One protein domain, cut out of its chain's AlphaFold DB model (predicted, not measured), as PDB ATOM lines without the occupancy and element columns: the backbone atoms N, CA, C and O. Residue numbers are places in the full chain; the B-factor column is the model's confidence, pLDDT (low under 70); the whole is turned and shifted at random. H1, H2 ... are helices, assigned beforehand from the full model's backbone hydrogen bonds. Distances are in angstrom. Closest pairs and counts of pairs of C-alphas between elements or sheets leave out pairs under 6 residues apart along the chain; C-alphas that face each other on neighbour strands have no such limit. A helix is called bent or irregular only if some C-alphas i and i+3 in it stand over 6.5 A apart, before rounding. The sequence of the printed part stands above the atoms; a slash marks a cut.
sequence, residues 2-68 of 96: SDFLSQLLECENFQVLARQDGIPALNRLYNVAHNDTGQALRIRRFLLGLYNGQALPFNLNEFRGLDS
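What this domain is: This is residues 2 to 68 of the 96 residues of an uncharacterized protein of Methylomonas koyamae (UniProt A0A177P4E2). A long bent helix, H1, sticks out as an arm with residues 2 to 25 from a small head, where its far end, H1b, packs on H2, and the short H3 folds back beside the start of H2. The arm makes most of the length, and the head without it spans 28 by 21 by 16 A. The printed part has 67 residues, with three named helices in the order H1, H2, H3 and no named strand, and its class is all helix. It is only just loose, close to extended, with a radius of gyration of the C-alphas of 15.9 A and spans of 52 by 24 by 24 A.

Where its parts are: H1, residues 2 to 32, begins with C-alpha 2 at (-28.923, 50.182, 52.867). By its hydrogen bonds it was assigned as one helix, but it is bent: C-alphas 20 and 23 are 6.6 A apart. Its arms are H1a, residues 2 to 20, 27.3 A long, and H1b, residues 23 to 32, 14.4 A long. H2, residues 38 to 52, is 21.2 A long and begins with C-alpha 38 at (7.257, 23.002, 32.222). H3, residues 60 to 66, is 11.1 A long and ends with C-alpha 66 at (0.470, 28.397, 31.173).

How they stand to each other: H1a and H1b stand at a steep tilt of 39 degrees, and H1a touches no helix. H1b touches H2, opposite ways at a steep tilt of 47 degrees; their closest C-alphas, those of Val 32 and Ala 40, are 5.7 A apart. H2 and H3 form a helical hairpin, opposite ways at a shallow tilt of 30 degrees. H2 touches H3 with residues 39 to 42 alone, and the closest C-alphas, those of Gln 39 and Leu 66, are 5.8 A apart. H1b and H3 are apart. In H1a, H1b and H2 every O i to N i+4 pair is within hydrogen-bond range; in H3 0 of 3 are, beside 4 of 4 O i to N i+3 pairs.

The domain as a whole: The two C-alphas farthest apart, those of Ser 2 and Asp 36, are 52.5 A apart. The printed part has no cut. The link from H1 to H2 is tight and that from H2 to H3 short. The mean pLDDT of the printed part is 88.6, and no printed residue is under 70.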
ATOM      1  N   SER A   2     -28.580  51.527  53.380       73.50
ATOM      2  CA  SER A   2     -28.923  50.182  52.867       73.50
ATOM      3  C   SER A   2     -27.924  49.633  51.840       73.50
ATOM      4  O   SER A   2     -27.601  48.458  51.889       73.50
ATOM      5  N   ASP A   3     -27.390  50.489  50.963       78.81
ATOM      6  CA  ASP A   3     -26.486  50.093  49.869       78.81
ATOM      7  C   ASP A   3     -25.164  49.470  50.362       78.81
ATOM      8  O   ASP A   3     -24.716  48.444  49.865       78.81
ATOM      9  N   PHE A   4     -24.595  50.020  51.439       84.44
ATOM     10  CA  PHE A   4     -23.394  49.481  52.083       84.44
ATOM     11  C   PHE A   4     -23.610  48.076  52.670       84.44
ATOM     12  O   PHE A   4     -22.740  47.219  52.552       84.44
ATOM     13  N   LEU A   5     -24.769  47.824  53.292       84.31
ATOM     14  CA  LEU A   5     -25.085  46.506  53.851       84.31
ATOM     15  C   LEU A   5     -25.307  45.471  52.746       84.31
ATOM     16  O   LEU A   5     -24.851  44.342  52.892       84.31
ATOM     17  N   SER A   6     -25.942  45.859  51.635       86.56
ATOM     18  CA  SER A   6     -26.075  45.001  50.452       86.56
ATOM     19  C   SER A   6     -24.711  44.631  49.865       86.56
ATOM     20  O   SER A   6     -24.447  43.451  49.659       86.56
ATOM     21  N   GLN A   7     -23.817  45.608  49.684       83.06
ATOM     22  CA  GLN A   7     -22.452  45.377  49.192       83.06
ATOM     23  C   GLN A   7     -21.640  44.470  50.128       83.06
ATOM     24  O   GLN A   7     -20.905  43.598  49.671       83.06
ATOM     25  N   LEU A   8     -21.788  44.643  51.446       83.38
ATOM     26  CA  LEU A   8     -21.118  43.797  52.432       83.38
ATOM     27  C   LEU A   8     -21.617  42.349  52.350       83.38
ATOM     28  O   LEU A   8     -20.803  41.428  52.307       83.38
ATOM     29  N   LEU A   9     -22.935  42.154  52.239       82.69
ATOM     30  CA  LEU A   9     -23.545  40.834  52.075       82.69
ATOM     31  C   LEU A   9     -23.119  40.161  50.756       82.69
ATOM     32  O   LEU A   9     -22.872  38.957  50.714       82.69
ATOM     33  N   GLU A  10     -23.008  40.931  49.671       82.88
ATOM     34  CA  GLU A  10     -22.502  40.456  48.378       82.88
ATOM     35  C   GLU A  10     -21.031  40.036  48.460       82.88
ATOM     36  O   GLU A  10     -20.675  38.960  47.975       82.88
ATOM     37  N   CYS A  11     -20.180  40.825  49.122       79.38
ATOM     38  CA  CYS A  11     -18.788  40.460  49.376       79.38
ATOM     39  C   CYS A  11     -18.671  39.178  50.208       79.38
ATOM     40  O   CYS A  11     -17.850  38.317  49.888       79.38
ATOM     41  N   GLU A  12     -19.478  39.029  51.258       78.19
ATOM     42  CA  GLU A  12     -19.495  37.821  52.085       78.19
ATOM     43  C   GLU A  12     -19.925  36.594  51.276       78.19
ATOM     44  O   GLU A  12     -19.230  35.575  51.288       78.19
ATOM     45  N   ASN A  13     -21.007  36.703  50.500       80.31
ATOM     46  CA  ASN A  13     -21.461  35.628  49.618       80.31
ATOM     47  C   ASN A  13     -20.400  35.254  48.580       80.31
ATOM     48  O   ASN A  13     -20.123  34.072  48.380       80.31
ATOM     49  N   PHE A  14     -19.745  36.242  47.966       80.81
ATOM     50  CA  PHE A  14     -18.650  36.004  47.030       80.81
ATOM     51  C   PHE A  14     -17.490  35.252  47.691       80.81
ATOM     52  O   PHE A  14     -16.979  34.285  47.128       80.81
ATOM     53  N   GLN A  15     -17.098  35.638  48.909       76.38
ATOM     54  CA  GLN A  15     -16.050  34.939  49.654       76.38
ATOM     55  C   GLN A  15     -16.441  33.499  49.997       76.38
ATOM     56  O   GLN A  15     -15.594  32.608  49.928       76.38
ATOM     57  N   VAL A  16     -17.698  33.255  50.372       80.69
ATOM     58  CA  VAL A  16     -18.194  31.906  50.680       80.69
ATOM     59  C   VAL A  16     -18.160  31.025  49.436       80.69
ATOM     60  O   VAL A  16     -17.593  29.933  49.493       80.69
ATOM     61  N   LEU A  17     -18.691  31.506  48.311       78.25
ATOM     62  CA  LEU A  17     -18.681  30.777  47.041       78.25
ATOM     63  C   LEU A  17     -17.243  30.511  46.568       78.25
ATOM     64  O   LEU A  17     -16.883  29.373  46.272       78.25
ATOM     65  N   ALA A  18     -16.373  31.524  46.617       77.56
ATOM     66  CA  ALA A  18     -14.961  31.376  46.266       77.56
ATOM     67  C   ALA A  18     -14.230  30.356  47.160       77.56
ATOM     68  O   ALA A  18     -13.350  29.635  46.691       77.56
ATOM     69  N   ARG A  19     -14.592  30.255  48.448       79.00
ATOM     70  CA  ARG A  19     -14.036  29.245  49.367       79.00
ATOM     71  C   ARG A  19     -14.539  27.837  49.055       79.00
ATOM     72  O   ARG A  19     -13.742  26.902  49.125       79.00
ATOM     73  N   GLN A  20     -15.818  27.688  48.705       85.38
ATOM     74  CA  GLN A  20     -16.407  26.401  48.316       85.38
ATOM     75  C   GLN A  20     -15.712  25.827  47.076       85.38
ATOM     76  O   GLN A  20     -15.345  24.652  47.071       85.38
ATOM     77  N   ASP A  21     -15.427  26.674  46.087       86.06
ATOM     78  CA  ASP A  21     -14.732  26.270  44.859       86.06
ATOM     79  C   ASP A  21     -13.203  26.214  45.006       86.06
ATOM     80  O   ASP A  21     -12.509  25.553  44.222       86.06
ATOM     81  N   GLY A  22     -12.667  26.864  46.042       86.69
ATOM     82  CA  GLY A  22     -11.235  26.986  46.292       86.69
ATOM     83  C   GLY A  22     -10.550  25.652  46.584       86.69
ATOM     84  O   GLY A  22      -9.535  25.338  45.962       86.69
ATOM     85  N   ILE A  23     -11.106  24.825  47.478       88.25
ATOM     86  CA  ILE A  23     -10.511  23.515  47.811       88.25
ATOM     87  C   ILE A  23     -10.499  22.574  46.590       88.25
ATOM     88  O   ILE A  23      -9.441  22.014  46.281       88.25
ATOM     89  N   PRO A  24     -11.606  22.410  45.835       93.38
ATOM     90  CA  PRO A  24     -11.584  21.675  44.572       93.38
ATOM     91  C   PRO A  24     -10.548  22.208  43.574       93.38
ATOM     92  O   PRO A  24      -9.871  21.414  42.918       93.38
ATOM     93  N   ALA A  25     -10.393  23.531  43.457       91.50
ATOM     94  CA  ALA A  25      -9.391  24.135  42.579       91.50
ATOM     95  C   ALA A  25      -7.957  23.804  43.010       91.50
ATOM     96  O   ALA A  25      -7.151  23.395  42.173       91.50
ATOM     97  N   LEU A  26      -7.656  23.896  44.307       91.94
ATOM     98  CA  LEU A  26      -6.348  23.532  44.852       91.94
ATOM     99  C   LEU A  26      -6.016  22.059  44.607       91.94
ATOM    100  O   LEU A  26      -4.896  21.761  44.204       91.94
ATOM    101  N   ASN A  27      -6.982  21.150  44.753       93.56
ATOM    102  CA  ASN A  27      -6.775  19.734  44.439       93.56
ATOM    103  C   ASN A  27      -6.423  19.507  42.960       93.56
ATOM    104  O   ASN A  27      -5.535  18.712  42.652       93.56
ATOM    105  N   ARG A  28      -7.061  20.230  42.026       94.56
ATOM    106  CA  ARG A  28      -6.694  20.158  40.600       94.56
ATOM    107  C   ARG A  28      -5.253  20.615  40.372       94.56
ATOM    108  O   ARG A  28      -4.504  19.924  39.687       94.56
ATOM    109  N   LEU A  29      -4.855  21.739  40.972       93.88
ATOM    110  CA  LEU A  29      -3.488  22.258  40.866       93.88
ATOM    111  C   LEU A  29      -2.465  21.308  41.491       93.88
ATOM    112  O   LEU A  29      -1.423  21.054  40.891       93.88
ATOM    113  N   TYR A  30      -2.782  20.746  42.658       94.62
ATOM    114  CA  TYR A  30      -1.958  19.752  43.336       94.62
ATOM    115  C   TYR A  30      -1.707  18.543  42.432       94.62
ATOM    116  O   TYR A  30      -0.559  18.157  42.229       94.62
ATOM    117  N   ASN A  31      -2.750  18.004  41.798       95.19
ATOM    118  CA  ASN A  31      -2.611  16.887  40.862       95.19
ATOM    119  C   ASN A  31      -1.763  17.260  39.636       95.19
ATOM    120  O   ASN A  31      -0.858  16.516  39.266       95.19
ATOM    121  N   VAL A  32      -1.985  18.437  39.037       94.44
ATOM    122  CA  VAL A  32      -1.187  18.914  37.892       94.44
ATOM    123  C   VAL A  32       0.290  19.070  38.256       94.44
ATOM    124  O   VAL A  32       1.155  18.736  37.445       94.44
ATOM    125  N   ALA A  33       0.590  19.522  39.475       94.69
ATOM    126  CA  ALA A  33       1.951  19.735  39.960       94.69
ATOM    127  C   ALA A  33       2.776  18.446  40.113       94.69
ATOM    128  O   ALA A  33       3.990  18.542  40.293       94.69
ATOM    129  N   HIS A  34       2.170  17.257  40.040       94.50
ATOM    130  CA  HIS A  34       2.903  15.982  40.050       94.50
ATOM    131  C   HIS A  34       3.468  15.599  38.678       94.50
ATOM    132  O   HIS A  34       4.348  14.747  38.605       94.50
ATOM    133  N   ASN A  35       2.998  16.225  37.598       91.94
ATOM    134  CA  ASN A  35       3.502  15.940  36.259       91.94
ATOM    135  C   ASN A  35       4.918  16.508  36.050       91.94
ATOM    136  O   ASN A  35       5.368  17.408  36.767       91.94
ATOM    137  N   ASP A  36       5.597  16.015  35.015       88.75
ATOM    138  CA  ASP A  36       6.955  16.430  34.644       88.75
ATOM    139  C   ASP A  36       6.962  17.297  33.374       88.75
ATOM    140  O   ASP A  36       7.595  17.001  32.365       88.75
ATOM    141  N   THR A  37       6.162  18.366  33.393       89.75
ATOM    142  CA  THR A  37       6.105  19.356  32.308       89.75
ATOM    143  C   THR A  37       6.531  20.731  32.807       89.75
ATOM    144  O   THR A  37       6.431  21.047  33.997       89.75
ATOM    145  N   GLY A  38       6.951  21.606  31.887       86.31
ATOM    146  CA  GLY A  38       7.257  23.002  32.222       86.31
ATOM    147  C   GLY A  38       6.071  23.740  32.859       86.31
ATOM    148  O   GLY A  38       6.262  24.560  33.754       86.31
ATOM    149  N   GLN A  39       4.838  23.405  32.464       89.38
ATOM    150  CA  GLN A  39       3.620  23.945  33.074       89.38
ATOM    151  C   GLN A  39       3.418  23.416  34.502       89.38
ATOM    152  O   GLN A  39       3.148  24.197  35.412       89.38
ATOM    153  N   ALA A  40       3.630  22.116  34.734       93.19
ATOM    154  CA  ALA A  40       3.541  21.518  36.066       93.19
ATOM    155  C   ALA A  40       4.559  22.121  37.045       93.19
ATOM    156  O   ALA A  40       4.224  22.386  38.200       93.19
ATOM    157  N   LEU A  41       5.775  22.421  36.576       93.75
ATOM    158  CA  LEU A  41       6.789  23.116  37.373       93.75
ATOM    159  C   LEU A  41       6.322  24.514  37.812       93.75
ATOM    160  O   LEU A  41       6.526  24.889  38.968       93.75
ATOM    161  N   ARG A  42       5.675  25.274  36.921       94.94
ATOM    162  CA  ARG A  42       5.119  26.603  37.241       94.94
ATOM    163  C   ARG A  42       4.031  26.503  38.309       94.94
ATOM    164  O   ARG A  42       4.084  27.243  39.288       94.94
ATOM    165  N   ILE A  43       3.115  25.539  38.181       95.25
ATOM    166  CA  ILE A  43       2.087  25.276  39.204       95.25
ATOM    167  C   ILE A  43       2.720  24.881  40.542       95.25
ATOM    168  O   ILE A  43       2.318  25.388  41.585       95.25
ATOM    169  N   ARG A  44       3.753  24.033  40.533       95.31
ATOM    170  CA  ARG A  44       4.467  23.631  41.753       95.31
ATOM    171  C   ARG A  44       5.086  24.829  42.472       95.31
ATOM    172  O   ARG A  44       4.935  24.957  43.682       95.31
ATOM    173  N   ARG A  45       5.740  25.732  41.735       95.00
ATOM    174  CA  ARG A  45       6.310  26.973  42.288       95.00
ATOM    175  C   ARG A  45       5.234  27.895  42.857       95.00
ATOM    176  O   ARG A  45       5.443  28.467  43.920       95.00
ATOM    177  N   PHE A  46       4.085  27.995  42.191       95.50
ATOM    178  CA  PHE A  46       2.945  28.744  42.711       95.50
ATOM    179  C   PHE A  46       2.459  28.174  44.051       95.50
ATOM    180  O   PHE A  46       2.362  28.913  45.027       95.50
ATOM    181  N   LEU A  47       2.235  26.856  44.135       95.19
ATOM    182  CA  LEU A  47       1.815  26.193  45.376       95.19
ATOM    183  C   LEU A  47       2.850  26.350  46.504       95.19
ATOM    184  O   LEU A  47       2.478  26.567  47.655       95.19
ATOM    185  N   LEU A  48       4.146  26.295  46.182       95.50
ATOM    186  CA  LEU A  48       5.224  26.553  47.142       95.50
ATOM    187  C   LEU A  48       5.213  27.997  47.665       95.50
ATOM    188  O   LEU A  48       5.436  28.209  48.856       95.50
ATOM    189  N   GLY A  49       4.899  28.973  46.811       95.31
ATOM    190  CA  GLY A  49       4.722  30.362  47.230       95.31
ATOM    191  C   GLY A  49       3.486  30.585  48.099       95.31
ATOM    192  O   GLY A  49       3.532  31.401  49.015       95.31
ATOM    193  N   LEU A  50       2.409  29.819  47.894       92.31
ATOM    194  CA  LEU A  50       1.266  29.819  48.816       92.31
ATOM    195  C   LEU A  50       1.619  29.203  50.177       92.31
ATOM    196  O   LEU A  50       1.123  29.664  51.200       92.31
ATOM    197  N   TYR A  51       2.475  28.178  50.195       93.25
ATOM    198  CA  TYR A  51       2.946  27.549  51.428       93.25
ATOM    199  C   TYR A  51       3.878  28.469  52.232       93.25
ATOM    200  O   TYR A  51       3.715  28.606  53.442       93.25
ATOM    201  N   ASN A  52       4.859  29.098  51.574       94.12
ATOM    202  CA  ASN A  52       5.799  30.014  52.217       94.12
ATOM    203  C   ASN A  52       6.325  31.067  51.231       94.12
ATOM    204  O   ASN A  52       7.437  30.956  50.718       94.12
ATOM    205  N   GLY A  53       5.544  32.121  50.999       90.75
ATOM    206  CA  GLY A  53       5.896  33.166  50.033       90.75
ATOM    207  C   GLY A  53       7.139  33.986  50.394       90.75
ATOM    208  O   GLY A  53       7.759  34.557  49.502       90.75
ATOM    209  N   GLN A  54       7.540  34.025  51.670       94.00
ATOM    210  CA  GLN A  54       8.749  34.737  52.091       94.00
ATOM    211  C   GLN A  54      10.018  33.987  51.671       94.00
ATOM    212  O   GLN A  54      10.962  34.600  51.181       94.00
ATOM    213  N   ALA A  55      10.047  32.665  51.861       95.88
ATOM    214  CA  ALA A  55      11.183  31.838  51.458       95.88
ATOM    215  C   ALA A  55      11.122  31.430  49.977       95.88
ATOM    216  O   ALA A  55      12.156  31.192  49.357       95.88
ATOM    217  N   LEU A  56       9.913  31.324  49.420       93.56
ATOM    218  CA  LEU A  56       9.637  30.802  48.082       93.56
ATOM    219  C   LEU A  56       8.735  31.780  47.307       93.56
ATOM    220  O   LEU A  56       7.605  31.432  46.965       93.56
ATOM    221  N   PRO A  57       9.191  33.016  47.029       94.19
ATOM    222  CA  PRO A  57       8.378  33.986  46.311       94.19
ATOM    223  C   PRO A  57       8.036  33.481  44.906       94.19
ATOM    224  O   PRO A  57       8.870  32.901  44.206       94.19
ATOM    225  N   PHE A  58       6.803  33.740  44.475       93.94
ATOM    226  CA  PHE A  58       6.330  33.390  43.141       93.94
ATOM    227  C   PHE A  58       6.064  34.649  42.315       93.94
ATOM    228  O   PHE A  58       5.312  35.529  42.727       93.94
ATOM    229  N   ASN A  59       6.664  34.726  41.126       93.62
ATOM    230  CA  ASN A  59       6.414  35.809  40.181       93.62
ATOM    231  C   ASN A  59       5.146  35.503  39.376       93.62
ATOM    232  O   ASN A  59       5.127  34.539  38.615       93.62
ATOM    233  N   LEU A  60       4.113  36.341  39.483       90.19
ATOM    234  CA  LEU A  60       2.846  36.146  38.764       90.19
ATOM    235  C   LEU A  60       3.007  36.122  37.234       90.19
ATOM    236  O   LEU A  60       2.211  35.478  36.554       90.19
ATOM    237  N   ASN A  61       4.063  36.730  36.682       90.38
ATOM    238  CA  ASN A  61       4.365  36.642  35.250       90.38
ATOM    239  C   ASN A  61       4.682  35.210  34.801       90.38
ATOM    240  O   ASN A  61       4.523  34.898  33.625       90.38
ATOM    241  N   GLU A  62       5.072  34.313  35.713       90.00
ATOM    242  CA  GLU A  62       5.275  32.897  35.398       90.00
ATOM    243  C   GLU A  62       3.993  32.230  34.880       90.00
ATOM    244  O   GLU A  62       4.096  31.243  34.150       90.00
ATOM    245  N   PHE A  63       2.803  32.766  35.194       90.12
ATOM    246  CA  PHE A  63       1.535  32.265  34.658       90.12
ATOM    247  C   PHE A  63       1.389  32.461  33.149       90.12
ATOM    248  O   PHE A  63       0.688  31.676  32.522       90.12
ATOM    249  N   ARG A  64       2.135  33.391  32.535       85.50
ATOM    250  CA  ARG A  64       2.206  33.514  31.068       85.50
ATOM    251  C   ARG A  64       2.666  32.227  30.390       85.50
ATOM    252  O   ARG A  64       2.318  31.974  29.248       85.50
ATOM    253  N   GLY A  65       3.446  31.401  31.087       84.44
ATOM    254  CA  GLY A  65       3.876  30.105  30.568       84.44
ATOM    255  C   GLY A  65       2.827  28.993  30.674       84.44
ATOM    256  O   GLY A  65       3.135  27.862  30.304       84.44
ATOM    257  N   LEU A  66       1.639  29.282  31.216       85.75
ATOM    258  CA  LEU A  66       0.470  28.397  31.173       85.75
ATOM    259  C   LEU A  66      -0.461  28.724  29.999       85.75
ATOM    260  O   LEU A  66      -1.270  27.875  29.630       85.75
ATOM    261  N   ASP A  67      -0.348  29.924  29.422       83.12
ATOM    262  CA  ASP A  67      -1.146  30.328  28.269       83.12
ATOM    263  C   ASP A  67      -0.787  29.432  27.073       83.12
ATOM    264  O   ASP A  67       0.378  29.309  26.691       83.12
ATOM    265  N   SER A  68      -1.788  28.784  26.475       75.25
ATOM    266  CA  SER A  68      -1.593  27.939  25.289       75.25
ATOM    267  C   SER A  68      -1.239  28.764  24.049       75.25
ATOM    268  O   SER A  68      -0.499  28.288  23.194       75.25
TER     269      SER A  68